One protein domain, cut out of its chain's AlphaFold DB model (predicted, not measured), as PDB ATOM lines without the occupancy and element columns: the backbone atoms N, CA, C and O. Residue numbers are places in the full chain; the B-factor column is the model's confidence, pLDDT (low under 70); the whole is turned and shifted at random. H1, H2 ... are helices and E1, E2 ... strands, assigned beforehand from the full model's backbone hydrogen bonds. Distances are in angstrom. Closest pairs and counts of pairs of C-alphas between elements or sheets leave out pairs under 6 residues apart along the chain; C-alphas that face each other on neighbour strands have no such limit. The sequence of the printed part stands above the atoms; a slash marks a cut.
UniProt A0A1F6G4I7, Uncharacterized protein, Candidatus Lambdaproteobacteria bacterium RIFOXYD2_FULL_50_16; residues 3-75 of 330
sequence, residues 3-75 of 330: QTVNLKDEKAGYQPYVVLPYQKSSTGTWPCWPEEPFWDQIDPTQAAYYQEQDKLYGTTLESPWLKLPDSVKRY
ATOM      1  N   GLN A   3     107.257  64.580  97.783       76.12
ATOM      2  CA  GLN A   3     106.337  65.713  97.691       76.12
ATOM      3  C   GLN A   3     106.575  66.422  96.369       76.12
ATOM      4  O   GLN A   3     107.585  67.108  96.205       76.12
ATOM      5  N   THR A   4     105.667  66.224  95.422       75.88
ATOM      6  CA  THR A   4     105.768  66.829  94.091       75.88
ATOM      7  C   THR A   4     105.140  68.219  94.049       75.88
ATOM      8  O   THR A   4     105.670  69.094  93.377       75.88
ATOM      9  N   VAL A   5     104.080  68.466  94.826       87.50
ATOM     10  CA  VAL A   5     103.374  69.755  94.874       87.50
ATOM     11  C   VAL A   5     103.158  70.238  96.311       87.50
ATOM     12  O   VAL A   5     102.982  69.441  97.236       87.50
ATOM     13  N   ASN A   6     103.157  71.556  96.490       90.56
ATOM     14  CA  ASN A   6     102.686  72.250  97.679       90.56
ATOM     15  C   ASN A   6     101.279  72.784  97.408       90.56
ATOM     16  O   ASN A   6     100.980  73.240  96.303       90.56
ATOM     17  N   LEU A   7     100.426  72.747  98.427       93.06
ATOM     18  CA  LEU A   7      99.115  73.380  98.356       93.06
ATOM     19  C   LEU A   7      99.243  74.865  98.667       93.06
ATOM     20  O   LEU A   7     100.039  75.267  99.515       93.06
ATOM     21  N   LYS A   8      98.409  75.672  98.016       94.38
ATOM     22  CA  LYS A   8      98.283  77.100  98.310       94.38
ATOM     23  C   LYS A   8      97.810  77.343  99.748       94.38
ATOM     24  O   LYS A   8      98.242  78.301 100.383       94.38
ATOM     25  N   ASP A   9      96.949  76.461 100.253       94.44
ATOM     26  CA  ASP A   9      96.536  76.397 101.655       94.44
ATOM     27  C   ASP A   9      96.697  74.959 102.177       94.44
ATOM     28  O   ASP A   9      95.830  74.102 102.000       94.44
ATOM     29  N   GLU A  10      97.832  74.684 102.824       91.12
ATOM     30  CA  GLU A  10      98.121  73.366 103.404       91.12
ATOM     31  C   GLU A  10      97.115  72.954 104.489       91.12
ATOM     32  O   GLU A  10      96.889  71.760 104.685       91.12
ATOM     33  N   LYS A  11      96.497  73.913 105.196       93.88
ATOM     34  CA  LYS A  11      95.540  73.613 106.272       93.88
ATOM     35  C   LYS A  11      94.181  73.201 105.723       93.88
ATOM     36  O   LYS A  11      93.532  72.350 106.325       93.88
ATOM     37  N   ALA A  12      93.754  73.801 104.612       93.06
ATOM     38  CA  ALA A  12      92.510  73.435 103.938       93.06
ATOM     39  C   ALA A  12      92.582  72.042 103.286       93.06
ATOM     40  O   ALA A  12      91.554  71.381 103.122       93.06
ATOM     41  N   GLY A  13      93.794  71.587 102.947       93.44
ATOM     42  CA  GLY A  13      94.008  70.345 102.211       93.44
ATOM     43  C   GLY A  13      93.518  70.437 100.762       93.44
ATOM     44  O   GLY A  13      92.870  71.400 100.357       93.44
ATOM     45  N   TYR A  14      93.845  69.424  99.962       93.75
ATOM     46  CA  TYR A  14      93.364  69.342  98.585       93.75
ATOM     47  C   TYR A  14      91.931  68.812  98.576       93.75
ATOM     48  O   TYR A  14      91.657  67.774  99.179       93.75
ATOM     49  N   GLN A  15      91.036  69.504  97.882       95.00
ATOM     50  CA  GLN A  15      89.656  69.095  97.648       95.00
ATOM     51  C   GLN A  15      89.584  68.439  96.263       95.00
ATOM     52  O   GLN A  15      89.605  69.153  95.261       95.00
ATOM     53  N   PRO A  16      89.546  67.095  96.175       92.25
ATOM     54  CA  PRO A  16      89.811  66.375  94.929       92.25
ATOM     55  C   PRO A  16      88.598  66.203  94.015       92.25
ATOM     56  O   PRO A  16      88.744  65.676  92.915       92.25
ATOM     57  N   TYR A  17      87.410  66.617  94.457       93.69
ATOM     58  CA  TYR A  17      86.165  66.332  93.756       93.69
ATOM     59  C   TYR A  17      85.489  67.597  93.248       93.69
ATOM     60  O   TYR A  17      85.353  68.575  93.982       93.69
ATOM     61  N   VAL A  18      84.964  67.519  92.027       90.38
ATOM     62  CA  VAL A  18      83.787  68.300  91.642       90.38
ATOM     63  C   VAL A  18      82.531  67.524  92.036       90.38
ATOM     64  O   VAL A  18      82.531  66.294  92.060       90.38
ATOM     65  N   VAL A  19      81.449  68.231  92.346       89.88
ATOM     66  CA  VAL A  19      80.139  67.613  92.577       89.88
ATOM     67  C   VAL A  19      79.304  67.820  91.324       89.88
ATOM     68  O   VAL A  19      78.949  68.952  91.004       89.88
ATOM     69  N   LEU A  20      79.007  66.730  90.619       86.44
ATOM     70  CA  LEU A  20      78.224  66.755  89.386       86.44
ATOM     71  C   LEU A  20      76.868  66.078  89.601       86.44
ATOM     72  O   LEU A  20      76.765  65.169  90.433       86.44
ATOM     73  N   PRO A  21      75.813  66.481  88.871       86.00
ATOM     74  CA  PRO A  21      74.592  65.690  88.783       86.00
ATOM     75  C   PRO A  21      74.915  64.264  88.323       86.00
ATOM     76  O   PRO A  21      75.764  64.073  87.459       86.00
ATOM     77  N   TYR A  22      74.225  63.259  88.865       82.94
ATOM     78  CA  TYR A  22      74.400  61.867  88.431       82.94
ATOM     79  C   TYR A  22      74.101  61.703  86.929       82.94
ATOM     80  O   TYR A  22      74.792  60.991  86.208       82.94
ATOM     81  N   GLN A  23      73.068  62.406  86.471       83.25
ATOM     82  CA  GLN A  23      72.714  62.657  85.076       83.25
ATOM     83  C   GLN A  23      72.146  64.077  84.969       83.25
ATOM     84  O   GLN A  23      71.614  64.595  85.958       83.25
ATOM     85  N   LYS A  24      72.162  64.687  83.775       80.69
ATOM     86  CA  LYS A  24      71.637  66.054  83.551       80.69
ATOM     87  C   LYS A  24      70.205  66.266  84.069       80.69
ATOM     88  O   LYS A  24      69.860  67.360  84.500       80.69
ATOM     89  N   SER A  25      69.369  65.228  84.034       79.50
ATOM     90  CA  SER A  25      67.969  65.258  84.490       79.50
ATOM     91  C   SER A  25      67.772  64.856  85.957       79.50
ATOM     92  O   SER A  25      66.650  64.907  86.462       79.50
ATOM     93  N   SER A  26      68.828  64.415  86.641       83.62
ATOM     94  CA  SER A  26      68.740  63.875  87.998       83.62
ATOM     95  C   SER A  26      68.854  64.966  89.066       83.62
ATOM     96  O   SER A  26      69.577  65.943  88.902       83.62
ATOM     97  N   THR A  27      68.182  64.765  90.203       85.81
ATOM     98  CA  THR A  27      68.351  65.602  91.407       85.81
ATOM     99  C   THR A  27      69.474  65.106  92.322       85.81
ATOM    100  O   THR A  27      69.802  65.768  93.304       85.81
ATOM    101  N   GLY A  28      70.018  63.914  92.058       88.56
ATOM    102  CA  GLY A  28      71.132  63.339  92.807       88.56
ATOM    103  C   GLY A  28      72.471  63.833  92.269       88.56
ATOM    104  O   GLY A  28      72.608  64.062  91.072       88.56
ATOM    105  N   THR A  29      73.465  63.966  93.144       90.19
ATOM    106  CA  THR A  29      74.811  64.427  92.779       90.19
ATOM    107  C   THR A  29      75.877  63.479  93.292       90.19
ATOM    108  O   THR A  29      75.752  63.005  94.423       90.19
ATOM    109  N   TRP A  30      76.946  63.263  92.528       89.62
ATOM    110  CA  TRP A  30      78.080  62.426  92.917       89.62
ATOM    111  C   TRP A  30      79.397  63.215  92.930       89.62
ATOM    112  O   TRP A  30      79.568  64.141  92.133       89.62
ATOM    113  N   PRO A  31      80.333  62.864  93.833       92.12
ATOM    114  CA  PRO A  31      81.698  63.356  93.756       92.12
ATOM    115  C   PRO A  31      82.404  62.706  92.561       92.12
ATOM    116  O   PRO A  31      82.477  61.480  92.460       92.12
ATOM    117  N   CYS A  32      82.941  63.528  91.669       89.44
ATOM    118  CA  CYS A  32      83.658  63.102  90.475       89.44
ATOM    119  C   CYS A  32      85.085  63.650  90.506       89.44
ATOM    120  O   CYS A  32      85.316  64.796  90.900       89.44
ATOM    121  N   TRP A  33      86.043  62.827  90.086       90.31
ATOM    122  CA  TRP A  33      87.408  63.285  89.852       90.31
ATOM    123  C   TRP A  33      87.435  64.136  88.576       90.31
ATOM    124  O   TRP A  33      86.881  63.693  87.567       90.31
ATOM    125  N   PRO A  34      88.042  65.332  88.602       89.69
ATOM    126  CA  PRO A  34      88.246  66.117  87.391       89.69
ATOM    127  C   PRO A  34      89.268  65.442  86.462       89.69
ATOM    128  O   PRO A  34      90.070  64.613  86.894       89.69
ATOM    129  N   GLU A  35      89.251  65.826  85.184       85.88
ATOM    130  CA  GLU A  35      90.232  65.374  84.184       85.88
ATOM    131  C   GLU A  35      91.641  65.941  84.423       85.88
ATOM    132  O   GLU A  35      92.635  65.307  84.071       85.88
ATOM    133  N   GLU A  36      91.726  67.100  85.076       90.12
ATOM    134  CA  GLU A  36      92.967  67.776  85.440       90.12
ATOM    135  C   GLU A  36      92.992  68.114  86.939       90.12
ATOM    136  O   GLU A  36      91.938  68.288  87.557       90.12
ATOM    137  N   PRO A  37      94.183  68.268  87.545       92.06
ATOM    138  CA  PRO A  37      94.300  68.816  88.890       92.06
ATOM    139  C   PRO A  37      93.633  70.194  89.015       92.06
ATOM    140  O   PRO A  37      93.698  71.020  88.107       92.06
ATOM    141  N   PHE A  38      93.075  70.495  90.187       93.75
ATOM    142  CA  PHE A  38      92.622  71.845  90.519       93.75
ATOM    143  C   PHE A  38      93.828  72.749  90.777       93.75
ATOM    144  O   PHE A  38      94.315  72.887  91.903       93.75
ATOM    145  N   TRP A  39      94.348  73.334  89.699       94.06
ATOM    146  CA  TRP A  39      95.560  74.151  89.704       94.06
ATOM    147  C   TRP A  39      95.482  75.368  90.635       94.06
ATOM    148  O   TRP A  39      96.506  75.822  91.136       94.06
ATOM    149  N   ASP A  40      94.283  75.874  90.917       95.06
ATOM    150  CA  ASP A  40      94.035  76.982  91.842       95.06
ATOM    151  C   ASP A  40      94.272  76.621  93.322       95.06
ATOM    152  O   ASP A  40      94.490  77.519  94.145       95.06
ATOM    153  N   GLN A  41      94.284  75.323  93.648       95.62
ATOM    154  CA  GLN A  41      94.612  74.793  94.976       95.62
ATOM    155  C   GLN A  41      96.115  74.523  95.166       95.62
ATOM    156  O   GLN A  41      96.565  74.310  96.295       95.62
ATOM    157  N   ILE A  42      96.901  74.533  94.089       94.50
ATOM    158  CA  ILE A  42      98.347  74.268  94.097       94.50
ATOM    159  C   ILE A  42      99.109  75.599  94.194       94.50
ATOM    160  O   ILE A  42      98.605  76.651  93.797       94.50
ATOM    161  N   ASP A  43     100.324  75.575  94.753       93.75
ATOM    162  CA  ASP A  43     101.234  76.724  94.709       93.75
ATOM    163  C   ASP A  43     101.314  77.296  93.275       93.75
ATOM    164  O   ASP A  43     101.642  76.550  92.346       93.75
ATOM    165  N   PRO A  44     101.048  78.601  93.061       94.19
ATOM    166  CA  PRO A  44     100.938  79.163  91.716       94.19
ATOM    167  C   PRO A  44     102.192  78.993  90.850       94.19
ATOM    168  O   PRO A  44     102.082  78.865  89.631       94.19
ATOM    169  N   THR A  45     103.381  78.979  91.461       92.88
ATOM    170  CA  THR A  45     104.645  78.816  90.726       92.88
ATOM    171  C   THR A  45     104.794  77.376  90.248       92.88
ATOM    172  O   THR A  45     105.153  77.135  89.095       92.88
ATOM    173  N   GLN A  46     104.485  76.408  91.114       92.56
ATOM    174  CA  GLN A  46     104.508  74.990  90.756       92.56
ATOM    175  C   GLN A  46     103.406  74.628  89.759       92.56
ATOM    176  O   GLN A  46     103.676  73.899  88.808       92.56
ATOM    177  N   ALA A  47     102.195  75.161  89.934       93.88
ATOM    178  CA  ALA A  47     101.093  74.969  88.998       93.88
ATOM    179  C   ALA A  47     101.484  75.433  87.587       93.88
ATOM    180  O   ALA A  47     101.434  74.638  86.651       93.88
ATOM    181  N   ALA A  48     101.988  76.667  87.453       94.25
ATOM    182  CA  ALA A  48     102.436  77.202  86.169       94.25
ATOM    183  C   ALA A  48     103.547  76.346  85.533       94.25
ATOM    184  O   ALA A  48     103.500  76.065  84.336       94.25
ATOM    185  N   TYR A  49     104.512  75.884  86.336       93.31
ATOM    186  CA  TYR A  49     105.572  74.990  85.867       93.31
ATOM    187  C   TYR A  49     105.019  73.670  85.313       93.31
ATOM    188  O   TYR A  49     105.380  73.265  84.209       93.31
ATOM    189  N   TYR A  50     104.141  72.992  86.058       93.19
ATOM    190  CA  TYR A  50     103.600  71.695  85.648       93.19
ATOM    191  C   TYR A  50     102.665  71.801  84.442       93.19
ATOM    192  O   TYR A  50     102.747  70.960  83.550       93.19
ATOM    193  N   GLN A  51     101.865  72.865  84.354       93.75
ATOM    194  CA  GLN A  51     101.056  73.160  83.169       93.75
ATOM    195  C   GLN A  51     101.927  73.414  81.929       93.75
ATOM    196  O   GLN A  51     101.595  72.975  80.829       93.75
ATOM    197  N   GLU A  52     103.074  74.085  82.085       93.69
ATOM    198  CA  GLU A  52     104.036  74.253  80.994       93.69
ATOM    199  C   GLU A  52     104.667  72.916  80.577       93.69
ATOM    200  O   GLU A  52     104.786  72.652  79.379       93.69
ATOM    201  N   GLN A  53     105.035  72.050  81.531       92.69
ATOM    202  CA  GLN A  53     105.555  70.712  81.214       92.69
ATOM    203  C   GLN A  53     104.529  69.875  80.447       92.69
ATOM    204  O   GLN A  53     104.881  69.274  79.432       92.69
ATOM    205  N   ASP A  54     103.268  69.863  80.880       92.69
ATOM    206  CA  ASP A  54     102.212  69.131  80.184       92.69
ATOM    207  C   ASP A  54     101.991  69.674  78.765       92.69
ATOM    208  O   ASP A  54     102.017  68.924  77.791       92.69
ATOM    209  N   LYS A  55     101.942  70.999  78.600       92.38
ATOM    210  CA  LYS A  55     101.837  71.625  77.276       92.38
ATOM    211  C   LYS A  55     103.005  71.276  76.343       92.38
ATOM    212  O   LYS A  55     102.799  71.115  75.141       92.38
ATOM    213  N   LEU A  56     104.232  71.218  76.863       91.88
ATOM    214  CA  LEU A  56     105.430  70.941  76.062       91.88
ATOM    215  C   LEU A  56     105.619  69.451  75.762       91.88
ATOM    216  O   LEU A  56     106.127  69.101  74.695       91.88
ATOM    217  N   TYR A  57     105.254  68.578  76.702       93.00
ATOM    218  CA  TYR A  57     105.685  67.180  76.704       93.00
ATOM    219  C   TYR A  57     104.555  66.157  76.871       93.00
ATOM    220  O   TYR A  57     104.797  64.964  76.675       93.00
ATOM    221  N   GLY A  58     103.334  66.589  77.189       91.12
ATOM    222  CA  GLY A  58     102.191  65.721  77.487       91.12
ATOM    223  C   GLY A  58     102.383  64.900  78.764       91.12
ATOM    224  O   GLY A  58     101.976  63.738  78.825       91.12
ATOM    225  N   THR A  59     103.117  65.443  79.737       89.88
ATOM    226  CA  THR A  59     103.432  64.787  81.010       89.88
ATOM    227  C   THR A  59     102.524  65.293  82.126       89.88
ATOM    228  O   THR A  59     102.651  66.443  82.545       89.88
ATOM    229  N   THR A  60     101.698  64.403  82.679       88.56
ATOM    230  CA  THR A  60     100.913  64.658  83.900       88.56
ATOM    231  C   THR A  60     101.758  64.472  85.171       88.56
ATOM    232  O   THR A  60     102.896  63.991  85.110       88.56
ATOM    233  N   LEU A  61     101.199  64.808  86.343       89.06
ATOM    234  CA  LEU A  61     101.867  64.663  87.648       89.06
ATOM    235  C   LEU A  61     102.262  63.211  87.980       89.06
ATOM    236  O   LEU A  61     103.211  62.974  88.725       89.06
ATOM    237  N   GLU A  62     101.556  62.239  87.410       86.50
ATOM    238  CA  GLU A  62     101.775  60.800  87.575       86.50
ATOM    239  C   GLU A  62     102.823  60.249  86.597       86.50
ATOM    240  O   GLU A  62     103.180  59.067  86.670       86.50
ATOM    241  N   SER A  63     103.300  61.069  85.655       91.62
ATOM    242  CA  SER A  63     104.167  60.593  84.587       91.62
ATOM    243  C   SER A  63     105.573  60.250  85.096       91.62
ATOM    244  O   SER A  63     106.249  61.105  85.672       91.62
ATOM    245  N   PRO A  64     106.100  59.043  84.805       91.19
ATOM    246  CA  PRO A  64     107.498  58.699  85.083       91.19
ATOM    247  C   PRO A  64     108.520  59.553  84.323       91.19
ATOM    248  O   PRO A  64     109.702  59.526  84.666       91.19
ATOM    249  N   TRP A  65     108.074  60.252  83.276       93.81
ATOM    250  CA  TRP A  65     108.874  61.161  82.455       93.81
ATOM    251  C   TRP A  65     108.646  62.624  82.822       93.81
ATOM    252  O   TRP A  65     109.172  63.502  82.145       93.81
ATOM    253  N   LEU A  66     107.890  62.919  83.880       92.31
ATOM    254  CA  LEU A  66     107.756  64.285  84.357       92.31
ATOM    255  C   LEU A  66     109.118  64.814  84.814       92.31
ATOM    256  O   LEU A  66     109.799  64.198  85.640       92.31
ATOM    257  N   LYS A  67     109.508  65.984  84.304       90.31
ATOM    258  CA  LYS A  67     110.664  66.694  84.840       90.31
ATOM    259  C   LYS A  67     110.295  67.244  86.213       90.31
ATOM    260  O   LYS A  67     109.434  68.109  86.341       90.31
ATOM    261  N   LEU A  68     110.919  66.702  87.252       86.44
ATOM    262  CA  LEU A  68     110.717  67.180  88.612       86.44
ATOM    263  C   LEU A  68     111.579  68.427  88.864       86.44
ATOM    264  O   LEU A  68     112.748  68.431  88.476       86.44
ATOM    265  N   PRO A  69     111.042  69.466  89.529       83.81
ATOM    266  CA  PRO A  69     111.851  70.571  90.029       83.81
ATOM    267  C   PRO A  69     112.893  70.090  91.044       83.81
ATOM    268  O   PRO A  69     112.632  69.177  91.830       83.81
ATOM    269  N   ASP A  70     114.028  70.785  91.126       80.06
ATOM    270  CA  ASP A  70     115.075  70.496  92.121       80.06
ATOM    271  C   ASP A  70     114.583  70.660  93.573       80.06
ATOM    272  O   ASP A  70     115.177  70.135  94.512       80.06
ATOM    273  N   SER A  71     113.467  71.370  93.771       78.12
ATOM    274  CA  SER A  71     112.848  71.616  95.073       78.12
ATOM    275  C   SER A  71     112.040  70.436  95.633       78.12
ATOM    276  O   SER A  71     111.467  70.568  96.717       78.12
ATOM    277  N   VAL A  72     111.926  69.311  94.914       81.75
ATOM    278  CA  VAL A  72     111.144  68.149  95.373       81.75
ATOM    279  C   VAL A  72     111.737  67.571  96.657       81.75
ATOM    280  O   VAL A  72     112.911  67.208  96.732       81.75
ATOM    281  N   LYS A  73     110.891  67.429  97.682       83.62
ATOM    282  CA  LYS A  73     111.285  66.851  98.971       83.62
ATOM    283  C   LYS A  73     111.093  65.343  98.960       83.62
ATOM    284  O   LYS A  73     110.056  64.828  98.534       83.62
ATOM    285  N   ARG A  74     112.081  64.623  99.491       85.44
ATOM    286  CA  ARG A  74     111.996  63.182  99.729       85.44
ATOM    287  C   ARG A  74     111.735  62.915 101.204       85.44
ATOM    288  O   ARG A  74     112.510  63.331 102.056       85.44
ATOM    289  N   TYR A  75     110.686  62.151 101.474       86.19
ATOM    290  CA  TYR A  75     110.379  61.637 102.801       86.19
ATOM    291  C   TYR A  75     110.805  60.183 102.939       86.19
ATOM    292  O   TYR A  75     110.518  59.343 102.070       86.19
TER     293      TYR A  75
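What this domain is: This is residues 3 to 75 of the 330 residues of an uncharacterized protein of Candidatus Lambdaproteobacteria bacterium RIFOXYD2_FULL_50_16 (UniProt A0A1F6G4I7). With little regular structure, this domain is an elongated, loose model: a two-stranded hairpin, E1 and E2, makes one end of the long axis, and one helix, H1, lies among long loops toward the other. The printed part has 73 residues, 22 of them in named elements, in the order E1, E2, H1; the class is mixed and the sheet antiparallel. The radius of gyration of the C-alphas is 15.1 A, and the spans are 47 by 30 by 21 A.

How they stand to each other: E1, residues 18 to 21, and E2, residues 29 to 32, form an antiparallel hairpin at 142 degrees. N 30 and O 20, 2.8 A, are within hydrogen-bond range. E1 is apart from H1, residues 44 to 57, in which every O i to N i+4 pair is within hydrogen-bond range.

Where its parts are: E1 starts at C-alpha 18 (83.787, 68.300, 91.642) and spans 10.0 A; E2 spans 9.2 A. H1 spans 19.8 A, ending at C-alpha 57 (105.685, 67.180, 76.704).

The domain as a whole: The C-alphas farthest apart, Ser 25 and Asp 70, are 48.0 A apart. The link E2 to H1 is long. The printed part has no cut, and no printed residue is under 70 in pLDDT.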